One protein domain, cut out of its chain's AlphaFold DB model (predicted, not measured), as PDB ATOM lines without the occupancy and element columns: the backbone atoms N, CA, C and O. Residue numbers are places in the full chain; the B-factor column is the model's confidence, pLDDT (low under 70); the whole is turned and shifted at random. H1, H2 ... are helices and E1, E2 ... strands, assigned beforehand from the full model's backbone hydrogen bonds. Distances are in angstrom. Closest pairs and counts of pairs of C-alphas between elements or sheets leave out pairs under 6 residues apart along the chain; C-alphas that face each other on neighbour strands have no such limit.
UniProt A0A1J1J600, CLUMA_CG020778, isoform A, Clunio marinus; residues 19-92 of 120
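AT A GLANCE: This is residues 19 to 92 of the 120 residues of the protein "CLUMA_CG020778, isoform A" of Clunio marinus (UniProt A0A1J1J600). Three parallel strands, E1, E2 and E3, form a small sheet with H1 packed along one face, while H3 leads away from the end of E3 and its residues 81 to 90 stick out as an arm; the whole spans 48 A along its longest axis, and the body without the free residues 81 to 92 spans 35 A. The 74 printed residues hold E1, H1, E2, H2, E3 and H3 in that order, class mixed. The whole is loose, with a radius of gyration of the C-alphas of 14.4 A and spans of 48 by 20 by 19 A.

IN THESE COORDINATES: E2 is residues 50 to 55, 15.9 A long; E1 is residues 21 to 25, beginning at C-alpha 21 (-51.738, -22.498, -47.170), and E3 residues 68 to 72. H1, residues 31 to 46, is 22.3 A long with a kink of 27 degrees near residue 38. H2 is residues 60 to 63. H3, residues 74 to 90, is 23.0 A long and ends at C-alpha 90 (-44.868, 16.130, -38.071); it has a kink of 41 degrees near residue 82.

HOW THE PARTS SIT: E2 is the inner strand, parallel to E1 at 12 degrees, with N 22 and O 50 2.8 A apart, and to E3 at 14 degrees, with N 53 and O 69 2.8 A apart. H1 is on the sheet at a height of 9.7 A, in two layers, helix over sheet, and runs along E2 at 4 degrees on the local plane; their closest C-alphas, Leu 45 and Ile 51, are 7.2 A apart. E1, H1, E2 and E2, H2, E3 are strand-helix-strand units, parallel neighbour strands with a helix between, both with right-handed crossovers. H2 only grazes the sheet with residues 62 to 63. H3 is not on the sheet and is apart from H1. O i to N i+4 pairs are within hydrogen-bond range in 9 of 12 cases in H1 and 8 of 13 in H3; H2 is too short for one.

THE WHOLE: The C-alphas of Ala 19 and Asp 92, the two farthest apart, are 49.2 A apart. The printed part has no cut, and its five links between elements are tight. Residues 81 to 92 stand free. The model's pLDDT is under 70 at residue 27 and residues 75 to 92.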
ATOM      1  N   ALA A  19     -55.427 -28.537 -44.004       73.44
ATOM      2  CA  ALA A  19     -54.375 -27.590 -43.701       73.44
ATOM      3  C   ALA A  19     -54.236 -26.617 -44.884       73.44
ATOM      4  O   ALA A  19     -53.647 -26.937 -45.915       73.44
ATOM      5  N   ALA A  20     -54.860 -25.445 -44.765       81.81
ATOM      6  CA  ALA A  20     -54.753 -24.383 -45.755       81.81
ATOM      7  C   ALA A  20     -53.338 -23.782 -45.789       81.81
ATOM      8  O   ALA A  20     -52.656 -23.710 -44.763       81.81
ATOM      9  N   ASN A  21     -52.933 -23.316 -46.975       89.00
ATOM     10  CA  ASN A  21     -51.738 -22.498 -47.170       89.00
ATOM     11  C   ASN A  21     -52.133 -21.023 -47.049       89.00
ATOM     12  O   ASN A  21     -52.811 -20.496 -47.931       89.00
ATOM     13  N   ILE A  22     -51.740 -20.369 -45.958       91.88
ATOM     14  CA  ILE A  22     -52.166 -19.008 -45.614       91.88
ATOM     15  C   ILE A  22     -50.984 -18.045 -45.756       91.88
ATOM     16  O   ILE A  22     -49.891 -18.313 -45.262       91.88
ATOM     17  N   LEU A  23     -51.205 -16.910 -46.420       90.00
ATOM     18  CA  LEU A  23     -50.247 -15.806 -46.492       90.00
ATOM     19  C   LEU A  23     -50.650 -14.716 -45.490       90.00
ATOM     20  O   LEU A  23     -51.739 -14.153 -45.587       90.00
ATOM     21  N   CYS A  24     -49.760 -14.407 -44.553       86.69
ATOM     22  CA  CYS A  24     -49.934 -13.359 -43.556       86.69
ATOM     23  C   CYS A  24     -49.046 -12.156 -43.904       86.69
ATOM     24  O   CYS A  24     -47.817 -12.252 -43.880       86.69
ATOM     25  N   LEU A  25     -49.687 -11.028 -44.221       82.31
ATOM     26  CA  LEU A  25     -49.049  -9.748 -44.533       82.31
ATOM     27  C   LEU A  25     -49.430  -8.732 -43.453       82.31
ATOM     28  O   LEU A  25     -50.606  -8.389 -43.320       82.31
ATOM     29  N   PHE A  26     -48.449  -8.230 -42.705       76.25
ATOM     30  CA  PHE A  26     -48.680  -7.192 -41.701       76.25
ATOM     31  C   PHE A  26     -48.082  -5.870 -42.173       76.25
ATOM     32  O   PHE A  26     -46.871  -5.716 -42.284       76.25
ATOM     33  N   SER A  27     -48.962  -4.916 -42.483       60.78
ATOM     34  CA  SER A  27     -48.631  -3.678 -43.198       60.78
ATOM     35  C   SER A  27     -47.896  -2.629 -42.363       60.78
ATOM     36  O   SER A  27     -47.374  -1.677 -42.935       60.78
ATOM     37  N   LYS A  28     -47.856  -2.769 -41.030       71.50
ATOM     38  CA  LYS A  28     -47.262  -1.766 -40.139       71.50
ATOM     39  C   LYS A  28     -46.002  -2.289 -39.446       71.50
ATOM     40  O   LYS A  28     -46.103  -3.217 -38.640       71.50
ATOM     41  N   PRO A  29     -44.839  -1.656 -39.665       70.62
ATOM     42  CA  PRO A  29     -43.564  -2.084 -39.099       70.62
ATOM     43  C   PRO A  29     -43.353  -1.587 -37.667       70.62
ATOM     44  O   PRO A  29     -42.334  -0.997 -37.323       70.62
ATOM     45  N   ALA A  30     -44.335  -1.826 -36.803       73.81
ATOM     46  CA  ALA A  30     -44.261  -1.475 -35.394       73.81
ATOM     47  C   ALA A  30     -44.417  -2.730 -34.540       73.81
ATOM     48  O   ALA A  30     -45.377  -3.485 -34.699       73.81
ATOM     49  N   HIS A  31     -43.510  -2.907 -33.578       76.81
ATOM     50  CA  HIS A  31     -43.516  -4.052 -32.669       76.81
ATOM     51  C   HIS A  31     -44.874  -4.251 -31.962       76.81
ATOM     52  O   HIS A  31     -45.357  -5.376 -31.853       76.81
ATOM     53  N   SER A  32     -45.536  -3.165 -31.541       78.25
ATOM     54  CA  SER A  32     -46.857  -3.219 -30.892       78.25
ATOM     55  C   SER A  32     -47.960  -3.764 -31.803       78.25
ATOM     56  O   SER A  32     -48.797  -4.544 -31.357       78.25
ATOM     57  N   HIS A  33     -47.942  -3.401 -33.086       72.88
ATOM     58  CA  HIS A  33     -48.895  -3.916 -34.066       72.88
ATOM     59  C   HIS A  33     -48.612  -5.380 -34.381       72.88
ATOM     60  O   HIS A  33     -49.533  -6.184 -34.505       72.88
ATOM     61  N   GLN A  34     -47.336  -5.749 -34.439       80.44
ATOM     62  CA  GLN A  34     -46.948  -7.116 -34.725       80.44
ATOM     63  C   GLN A  34     -47.293  -8.091 -33.592       80.44
ATOM     64  O   GLN A  34     -47.643  -9.238 -33.861       80.44
ATOM     65  N   LEU A  35     -47.271  -7.634 -32.337       84.12
ATOM     66  CA  LEU A  35     -47.659  -8.449 -31.185       84.12
ATOM     67  C   LEU A  35     -49.107  -8.954 -31.285       84.12
ATOM     68  O   LEU A  35     -49.377 -10.113 -30.981       84.12
ATOM     69  N   VAL A  36     -50.030  -8.112 -31.758       85.06
ATOM     70  CA  VAL A  36     -51.441  -8.494 -31.944       85.06
ATOM     71  C   VAL A  36     -51.555  -9.582 -33.010       85.06
ATOM     72  O   VAL A  36     -52.192 -10.611 -32.801       85.06
ATOM     73  N   TYR A  37     -50.887  -9.389 -34.139       86.88
ATOM     74  CA  TYR A  37     -50.945 -10.306 -35.269       86.88
ATOM     75  C   TYR A  37     -50.230 -11.644 -35.039       86.88
ATOM     76  O   TYR A  37     -50.602 -12.667 -35.623       86.88
ATOM     77  N   ARG A  38     -49.239 -11.661 -34.145       88.69
ATOM     78  CA  ARG A  38     -48.560 -12.883 -33.707       88.69
ATOM     79  C   ARG A  38     -49.539 -13.874 -33.085       88.69
ATOM     80  O   ARG A  38     -49.536 -15.033 -33.478       88.69
ATOM     81  N   SER A  39     -50.443 -13.402 -32.227       89.88
ATOM     82  CA  SER A  39     -51.452 -14.265 -31.595       89.88
ATOM     83  C   SER A  39     -52.355 -14.969 -32.620       89.88
ATOM     84  O   SER A  39     -52.679 -16.146 -32.477       89.88
ATOM     85  N   ILE A  40     -52.701 -14.279 -33.711       90.94
ATOM     86  CA  ILE A  40     -53.487 -14.845 -34.815       90.94
ATOM     87  C   ILE A  40     -52.668 -15.904 -35.556       90.94
ATOM     88  O   ILE A  40     -53.162 -16.996 -35.828       90.94
ATOM     89  N   THR A  41     -51.407 -15.594 -35.858       91.31
ATOM     90  CA  THR A  41     -50.504 -16.513 -36.562       91.31
ATOM     91  C   THR A  41     -50.291 -17.796 -35.758       91.31
ATOM     92  O   THR A  41     -50.377 -18.886 -36.313       91.31
ATOM     93  N   GLU A  42     -50.104 -17.686 -34.442       91.50
ATOM     94  CA  GLU A  42     -49.969 -18.829 -33.535       91.50
ATOM     95  C   GLU A  42     -51.208 -19.730 -33.563       91.50
ATOM     96  O   GLU A  42     -51.076 -20.941 -33.718       91.50
ATOM     97  N   LYS A  43     -52.421 -19.161 -33.519       91.75
ATOM     98  CA  LYS A  43     -53.661 -19.953 -33.611       91.75
ATOM     99  C   LYS A  43     -53.839 -20.660 -34.948       91.75
ATOM    100  O   LYS A  43     -54.350 -21.777 -34.984       91.75
ATOM    101  N   LEU A  44     -53.381 -20.057 -36.039       91.38
ATOM    102  CA  LEU A  44     -53.383 -20.714 -37.342       91.38
ATOM    103  C   LEU A  44     -52.357 -21.861 -37.404       91.38
ATOM    104  O   LEU A  44     -52.651 -22.909 -37.977       91.38
ATOM    105  N   LEU A  45     -51.187 -21.699 -36.779       90.62
ATOM    106  CA  LEU A  45     -50.181 -22.760 -36.672       90.62
ATOM    107  C   LEU A  45     -50.664 -23.921 -35.790       90.62
ATOM    108  O   LEU A  45     -50.475 -25.077 -36.165       90.62
ATOM    109  N   GLU A  46     -51.335 -23.627 -34.668       90.25
ATOM    110  CA  GLU A  46     -51.988 -24.625 -33.803       90.25
ATOM    111  C   GLU A  46     -53.060 -25.423 -34.563       90.25
ATOM    112  O   GLU A  46     -53.189 -26.631 -34.373       90.25
ATOM    113  N   ALA A  47     -53.789 -24.770 -35.472       88.88
ATOM    114  CA  ALA A  47     -54.760 -25.409 -36.360       88.88
ATOM    115  C   ALA A  47     -54.120 -26.196 -37.528       88.88
ATOM    116  O   ALA A  47     -54.828 -26.673 -38.415       88.88
ATOM    117  N   VAL A  48     -52.793 -26.381 -37.517       88.88
ATOM    118  CA  VAL A  48     -52.017 -27.152 -38.505       88.88
ATOM    119  C   VAL A  48     -52.025 -26.510 -39.901       88.88
ATOM    120  O   VAL A  48     -51.783 -27.170 -40.908       88.88
ATOM    121  N   HIS A  49     -52.253 -25.199 -40.000       90.06
ATOM    122  CA  HIS A  49     -52.090 -24.489 -41.268       90.06
ATOM    123  C   HIS A  49     -50.612 -24.298 -41.615       90.06
ATOM    124  O   HIS A  49     -49.761 -24.106 -40.742       90.06
ATOM    125  N   LYS A  50     -50.307 -24.309 -42.917       93.38
ATOM    126  CA  LYS A  50     -48.999 -23.894 -43.422       93.38
ATOM    127  C   LYS A  50     -49.058 -22.402 -43.693       93.38
ATOM    128  O   LYS A  50     -49.901 -21.941 -44.460       93.38
ATOM    129  N   ILE A  51     -48.169 -21.643 -43.072       94.25
ATOM    130  CA  ILE A  51     -48.227 -20.184 -43.110       94.25
ATOM    131  C   ILE A  51     -46.976 -19.634 -43.773       94.25
ATOM    132  O   ILE A  51     -45.870 -20.090 -43.499       94.25
ATOM    133  N   THR A  52     -47.144 -18.629 -44.627       93.62
ATOM    134  CA  THR A  52     -46.061 -17.730 -45.036       93.62
ATOM    135  C   THR A  52     -46.271 -16.394 -44.342       93.62
ATOM    136  O   THR A  52     -47.266 -15.723 -44.597       93.62
ATOM    137  N   LEU A  53     -45.373 -16.030 -43.434       91.12
ATOM    138  CA  LEU A  53     -45.441 -14.807 -42.650       91.12
ATOM    139  C   LEU A  53     -44.412 -13.806 -43.162       91.12
ATOM    140  O   LEU A  53     -43.213 -14.052 -43.069       91.12
ATOM    141  N   MET A  54     -44.884 -12.662 -43.644       88.94
ATOM    142  CA  MET A  54     -44.043 -11.524 -43.995       88.94
ATOM    143  C   MET A  54     -44.106 -10.490 -42.878       88.94
ATOM    144  O   MET A  54     -45.183  -9.975 -42.567       88.94
ATOM    145  N   THR A  55     -42.967 -10.210 -42.245       85.38
ATOM    146  CA  THR A  55     -42.970  -9.410 -41.024       85.38
ATOM    147  C   THR A  55     -41.659  -8.680 -40.757       85.38
ATOM    148  O   THR A  55     -40.614  -9.078 -41.260       85.38
ATOM    149  N   THR A  56     -41.698  -7.605 -39.963       83.00
ATOM    150  CA  THR A  56     -40.513  -6.768 -39.682       83.00
ATOM    151  C   THR A  56     -39.827  -7.070 -38.357       83.00
ATOM    152  O   THR A  56     -38.671  -6.720 -38.181       83.00
ATOM    153  N   HIS A  57     -40.510  -7.705 -37.406       83.69
ATOM    154  CA  HIS A  57     -39.944  -8.037 -36.092       83.69
ATOM    155  C   HIS A  57     -40.114  -9.530 -35.778       83.69
ATOM    156  O   HIS A  57     -40.909  -9.884 -34.897       83.69
ATOM    157  N   PRO A  58     -39.477 -10.432 -36.543       85.69
ATOM    158  CA  PRO A  58     -39.650 -11.867 -36.338       85.69
ATOM    159  C   PRO A  58     -39.182 -12.303 -34.945       85.69
ATOM    160  O   PRO A  58     -38.168 -11.819 -34.443       85.69
ATOM    161  N   SER A  59     -39.898 -13.236 -34.318       85.62
ATOM    162  CA  SER A  59     -39.486 -13.853 -33.057       85.62
ATOM    163  C   SER A  59     -38.672 -15.123 -33.283       85.62
ATOM    164  O   SER A  59     -38.758 -15.807 -34.303       85.62
ATOM    165  N   GLU A  60     -37.911 -15.496 -32.259       85.38
ATOM    166  CA  GLU A  60     -37.173 -16.756 -32.238       85.38
ATOM    167  C   GLU A  60     -38.089 -17.991 -32.237       85.38
ATOM    168  O   GLU A  60     -37.705 -19.042 -32.747       85.38
ATOM    169  N   SER A  61     -39.305 -17.881 -31.692       84.00
ATOM    170  CA  SER A  61     -40.303 -18.956 -31.760       84.00
ATOM    171  C   SER A  61     -40.823 -19.163 -33.185       84.00
ATOM    172  O   SER A  61     -40.932 -20.305 -33.624       84.00
ATOM    173  N   GLU A  62     -41.066 -18.077 -33.925       85.75
ATOM    174  CA  GLU A  62     -41.517 -18.106 -35.321       85.75
ATOM    175  C   GLU A  62     -40.455 -18.759 -36.222       85.75
ATOM    176  O   GLU A  62     -40.758 -19.677 -36.982       85.75
ATOM    177  N   LYS A  63     -39.180 -18.383 -36.067       83.81
ATOM    178  CA  LYS A  63     -38.070 -18.928 -36.875       83.81
ATOM    179  C   LYS A  63     -37.901 -20.448 -36.785       83.81
ATOM    180  O   LYS A  63     -37.359 -21.051 -37.704       83.81
ATOM    181  N   ARG A  64     -38.319 -21.069 -35.677       86.31
ATOM    182  CA  ARG A  64     -38.154 -22.514 -35.433       86.31
ATOM    183  C   ARG A  64     -39.370 -23.352 -35.822       86.31
ATOM    184  O   ARG A  64     -39.319 -24.574 -35.700       86.31
ATOM    185  N   HIS A  65     -40.468 -22.732 -36.245       90.12
ATOM    186  CA  HIS A  65     -41.717 -23.450 -36.460       90.12
ATOM    187  C   HIS A  65     -41.757 -24.133 -37.836       90.12
ATOM    188  O   HIS A  65     -41.708 -23.476 -38.870       90.12
ATOM    189  N   VAL A  66     -41.916 -25.460 -37.863       90.75
ATOM    190  CA  VAL A  66     -41.813 -26.285 -39.089       90.75
ATOM    191  C   VAL A  66     -42.841 -25.946 -40.177       90.75
ATOM    192  O   VAL A  66     -42.550 -26.067 -41.363       90.75
ATOM    193  N   ASN A  67     -44.031 -25.484 -39.781       91.19
ATOM    194  CA  ASN A  67     -45.115 -25.114 -40.704       91.19
ATOM    195  C   ASN A  67     -45.147 -23.613 -41.041       91.19
ATOM    196  O   ASN A  67     -46.114 -23.144 -41.643       91.19
ATOM    197  N   LEU A  68     -44.118 -22.856 -40.648       93.62
ATOM    198  CA  LEU A  68     -44.019 -21.423 -40.898       93.62
ATOM    199  C   LEU A  68     -42.865 -21.133 -41.860       93.62
ATOM    200  O   LEU A  68     -41.715 -21.467 -41.606       93.62
ATOM    201  N   THR A  69     -43.172 -20.472 -42.969       93.56
ATOM    202  CA  THR A  69     -42.181 -19.831 -43.834       93.56
ATOM    203  C   THR A  69     -42.121 -18.362 -43.459       93.56
ATOM    204  O   THR A  69     -43.116 -17.653 -43.583       93.56
ATOM    205  N   LEU A  70     -40.974 -17.904 -42.977       89.62
ATOM    206  CA  LEU A  70     -40.798 -16.536 -42.506       89.62
ATOM    207  C   LEU A  70     -40.050 -15.703 -43.552       89.62
ATOM    208  O   LEU A  70     -38.984 -16.101 -44.017       89.62
ATOM    209  N   ILE A  71     -40.589 -14.532 -43.876       88.12
ATOM    210  CA  ILE A  71     -39.959 -13.517 -44.719       88.12
ATOM    211  C   ILE A  71     -39.728 -12.285 -43.845       88.12
ATOM    212  O   ILE A  71     -40.666 -11.549 -43.528       88.12
ATOM    213  N   ASP A  72     -38.477 -12.081 -43.437       85.56
ATOM    214  CA  ASP A  72     -38.073 -10.892 -42.693       85.56
ATOM    215  C   ASP A  72     -37.915  -9.707 -43.652       85.56
ATOM    216  O   ASP A  72     -37.063  -9.710 -44.542       85.56
ATOM    217  N   VAL A  73     -38.763  -8.697 -43.477       79.94
ATOM    218  CA  VAL A  73     -38.772  -7.473 -44.289       79.94
ATOM    219  C   VAL A  73     -38.392  -6.228 -43.503       79.94
ATOM    220  O   VAL A  73     -38.645  -5.111 -43.959       79.94
ATOM    221  N   TYR A  74     -37.731  -6.397 -42.354       73.12
ATOM    222  CA  TYR A  74     -37.205  -5.287 -41.561       73.12
ATOM    223  C   TYR A  74     -36.390  -4.301 -42.412       73.12
ATOM    224  O   TYR A  74     -36.604  -3.094 -42.340       73.12
ATOM    225  N   VAL A  75     -35.522  -4.816 -43.290       62.56
ATOM    226  CA  VAL A  75     -34.645  -4.019 -44.168       62.56
ATOM    227  C   VAL A  75     -35.433  -3.213 -45.210       62.56
ATOM    228  O   VAL A  75     -35.057  -2.089 -45.524       62.56
ATOM    229  N   MET A  76     -36.566  -3.727 -45.699       55.72
ATOM    230  CA  MET A  76     -37.417  -2.999 -46.655       55.72
ATOM    231  C   MET A  76     -38.127  -1.821 -45.983       55.72
ATOM    232  O   MET A  76     -38.247  -0.740 -46.562       55.72
ATOM    233  N   CYS A  77     -38.533  -2.007 -44.726       51.84
ATOM    234  CA  CYS A  77     -39.038  -0.924 -43.892       51.84
ATOM    235  C   CYS A  77     -37.949   0.022 -43.394       51.84
ATOM    236  O   CYS A  77     -38.289   1.072 -42.879       51.84
ATOM    237  N   GLN A  78     -36.655  -0.236 -43.593       49.19
ATOM    238  CA  GLN A  78     -35.649   0.804 -43.348       49.19
ATOM    239  C   GLN A  78     -35.649   1.905 -44.414       49.19
ATOM    240  O   GLN A  78     -35.066   2.955 -44.171       49.19
ATOM    241  N   SER A  79     -36.384   1.749 -45.524       46.72
ATOM    242  CA  SER A  79     -36.770   2.910 -46.345       46.72
ATOM    243  C   SER A  79     -37.680   3.888 -45.577       46.72
ATOM    244  O   SER A  79     -37.731   5.072 -45.905       46.72
ATOM    245  N   GLU A  80     -38.288   3.461 -44.458       45.28
ATOM    246  CA  GLU A  80     -38.897   4.354 -43.467       45.28
ATOM    247  C   GLU A  80     -37.880   5.223 -42.717       45.28
ATOM    248  O   GLU A  80     -38.298   6.050 -41.909       45.28
ATOM    249  N   SER A  81     -36.568   5.161 -42.972       47.41
ATOM    250  CA  SER A  81     -35.703   6.285 -42.584       47.41
ATOM    251  C   SER A  81     -36.190   7.607 -43.204       47.41
ATOM    252  O   SER A  81     -35.905   8.671 -42.661       47.41
ATOM    253  N   GLU A  82     -37.000   7.565 -44.271       44.66
ATOM    254  CA  GLU A  82     -37.768   8.713 -44.771       44.66
ATOM    255  C   GLU A  82     -39.099   8.954 -44.026       44.66
ATOM    256  O   GLU A  82     -39.471  10.102 -43.796       44.66
ATOM    257  N   ILE A  83     -39.789   7.917 -43.540       45.03
ATOM    258  CA  ILE A  83     -41.045   8.057 -42.770       45.03
ATOM    259  C   ILE A  83     -40.782   8.486 -41.319       45.03
ATOM    260  O   ILE A  83     -41.573   9.237 -40.752       45.03
ATOM    261  N   LYS A  84     -39.640   8.123 -40.725       44.59
ATOM    262  CA  LYS A  84     -39.141   8.717 -39.478       44.59
ATOM    263  C   LYS A  84     -38.734  10.172 -39.682       44.59
ATOM    264  O   LYS A  84     -39.035  10.966 -38.804       44.59
ATOM    265  N   ARG A  85     -38.149  10.556 -40.829       42.81
ATOM    266  CA  ARG A  85     -37.941  11.982 -41.156       42.81
ATOM    267  C   ARG A  85     -39.272  12.730 -41.196       42.81
ATOM    268  O   ARG A  85     -39.387  13.763 -40.557       42.81
ATOM    269  N   ILE A  86     -40.300  12.177 -41.838       39.09
ATOM    270  CA  ILE A  86     -41.624  12.813 -41.898       39.09
ATOM    271  C   ILE A  86     -42.317  12.813 -40.525       39.09
ATOM    272  O   ILE A  86     -42.884  13.821 -40.133       39.09
ATOM    273  N   THR A  87     -42.231  11.737 -39.742       40.78
ATOM    274  CA  THR A  87     -42.888  11.646 -38.422       40.78
ATOM    275  C   THR A  87     -42.206  12.522 -37.366       40.78
ATOM    276  O   THR A  87     -42.894  13.104 -36.534       40.78
ATOM    277  N   TYR A  88     -40.880  12.688 -37.417       41.97
ATOM    278  CA  TYR A  88     -40.183  13.683 -36.593       41.97
ATOM    279  C   TYR A  88     -40.488  15.117 -37.054       41.97
ATOM    280  O   TYR A  88     -40.672  15.974 -36.202       41.97
ATOM    281  N   CYS A  89     -40.649  15.368 -38.361       36.22
ATOM    282  CA  CYS A  89     -41.106  16.667 -38.874       36.22
ATOM    283  C   CYS A  89     -42.592  16.972 -38.581       36.22
ATOM    284  O   CYS A  89     -42.972  18.136 -38.551       36.22
ATOM    285  N   LEU A  90     -43.440  15.958 -38.379       40.94
ATOM    286  CA  LEU A  90     -44.868  16.130 -38.071       40.94
ATOM    287  C   LEU A  90     -45.165  16.155 -36.564       40.94
ATOM    288  O   LEU A  90     -46.172  16.729 -36.165       40.94
ATOM    289  N   ASN A  91     -44.288  15.591 -35.726       38.78
ATOM    290  CA  ASN A  91     -44.335  15.785 -34.272       38.78
ATOM    291  C   ASN A  91     -43.798  17.161 -33.831       38.78
ATOM    292  O   ASN A  91     -43.954  17.513 -32.668       38.78
ATOM    293  N   ASP A  92     -43.220  17.936 -34.753       38.62
ATOM    294  CA  ASP A  92     -42.818  19.341 -34.558       38.62
ATOM    295  C   ASP A  92     -43.968  20.335 -34.840       38.62
ATOM    296  O   ASP A  92     -43.783  21.550 -34.850       38.62
TER     297      ASP A  92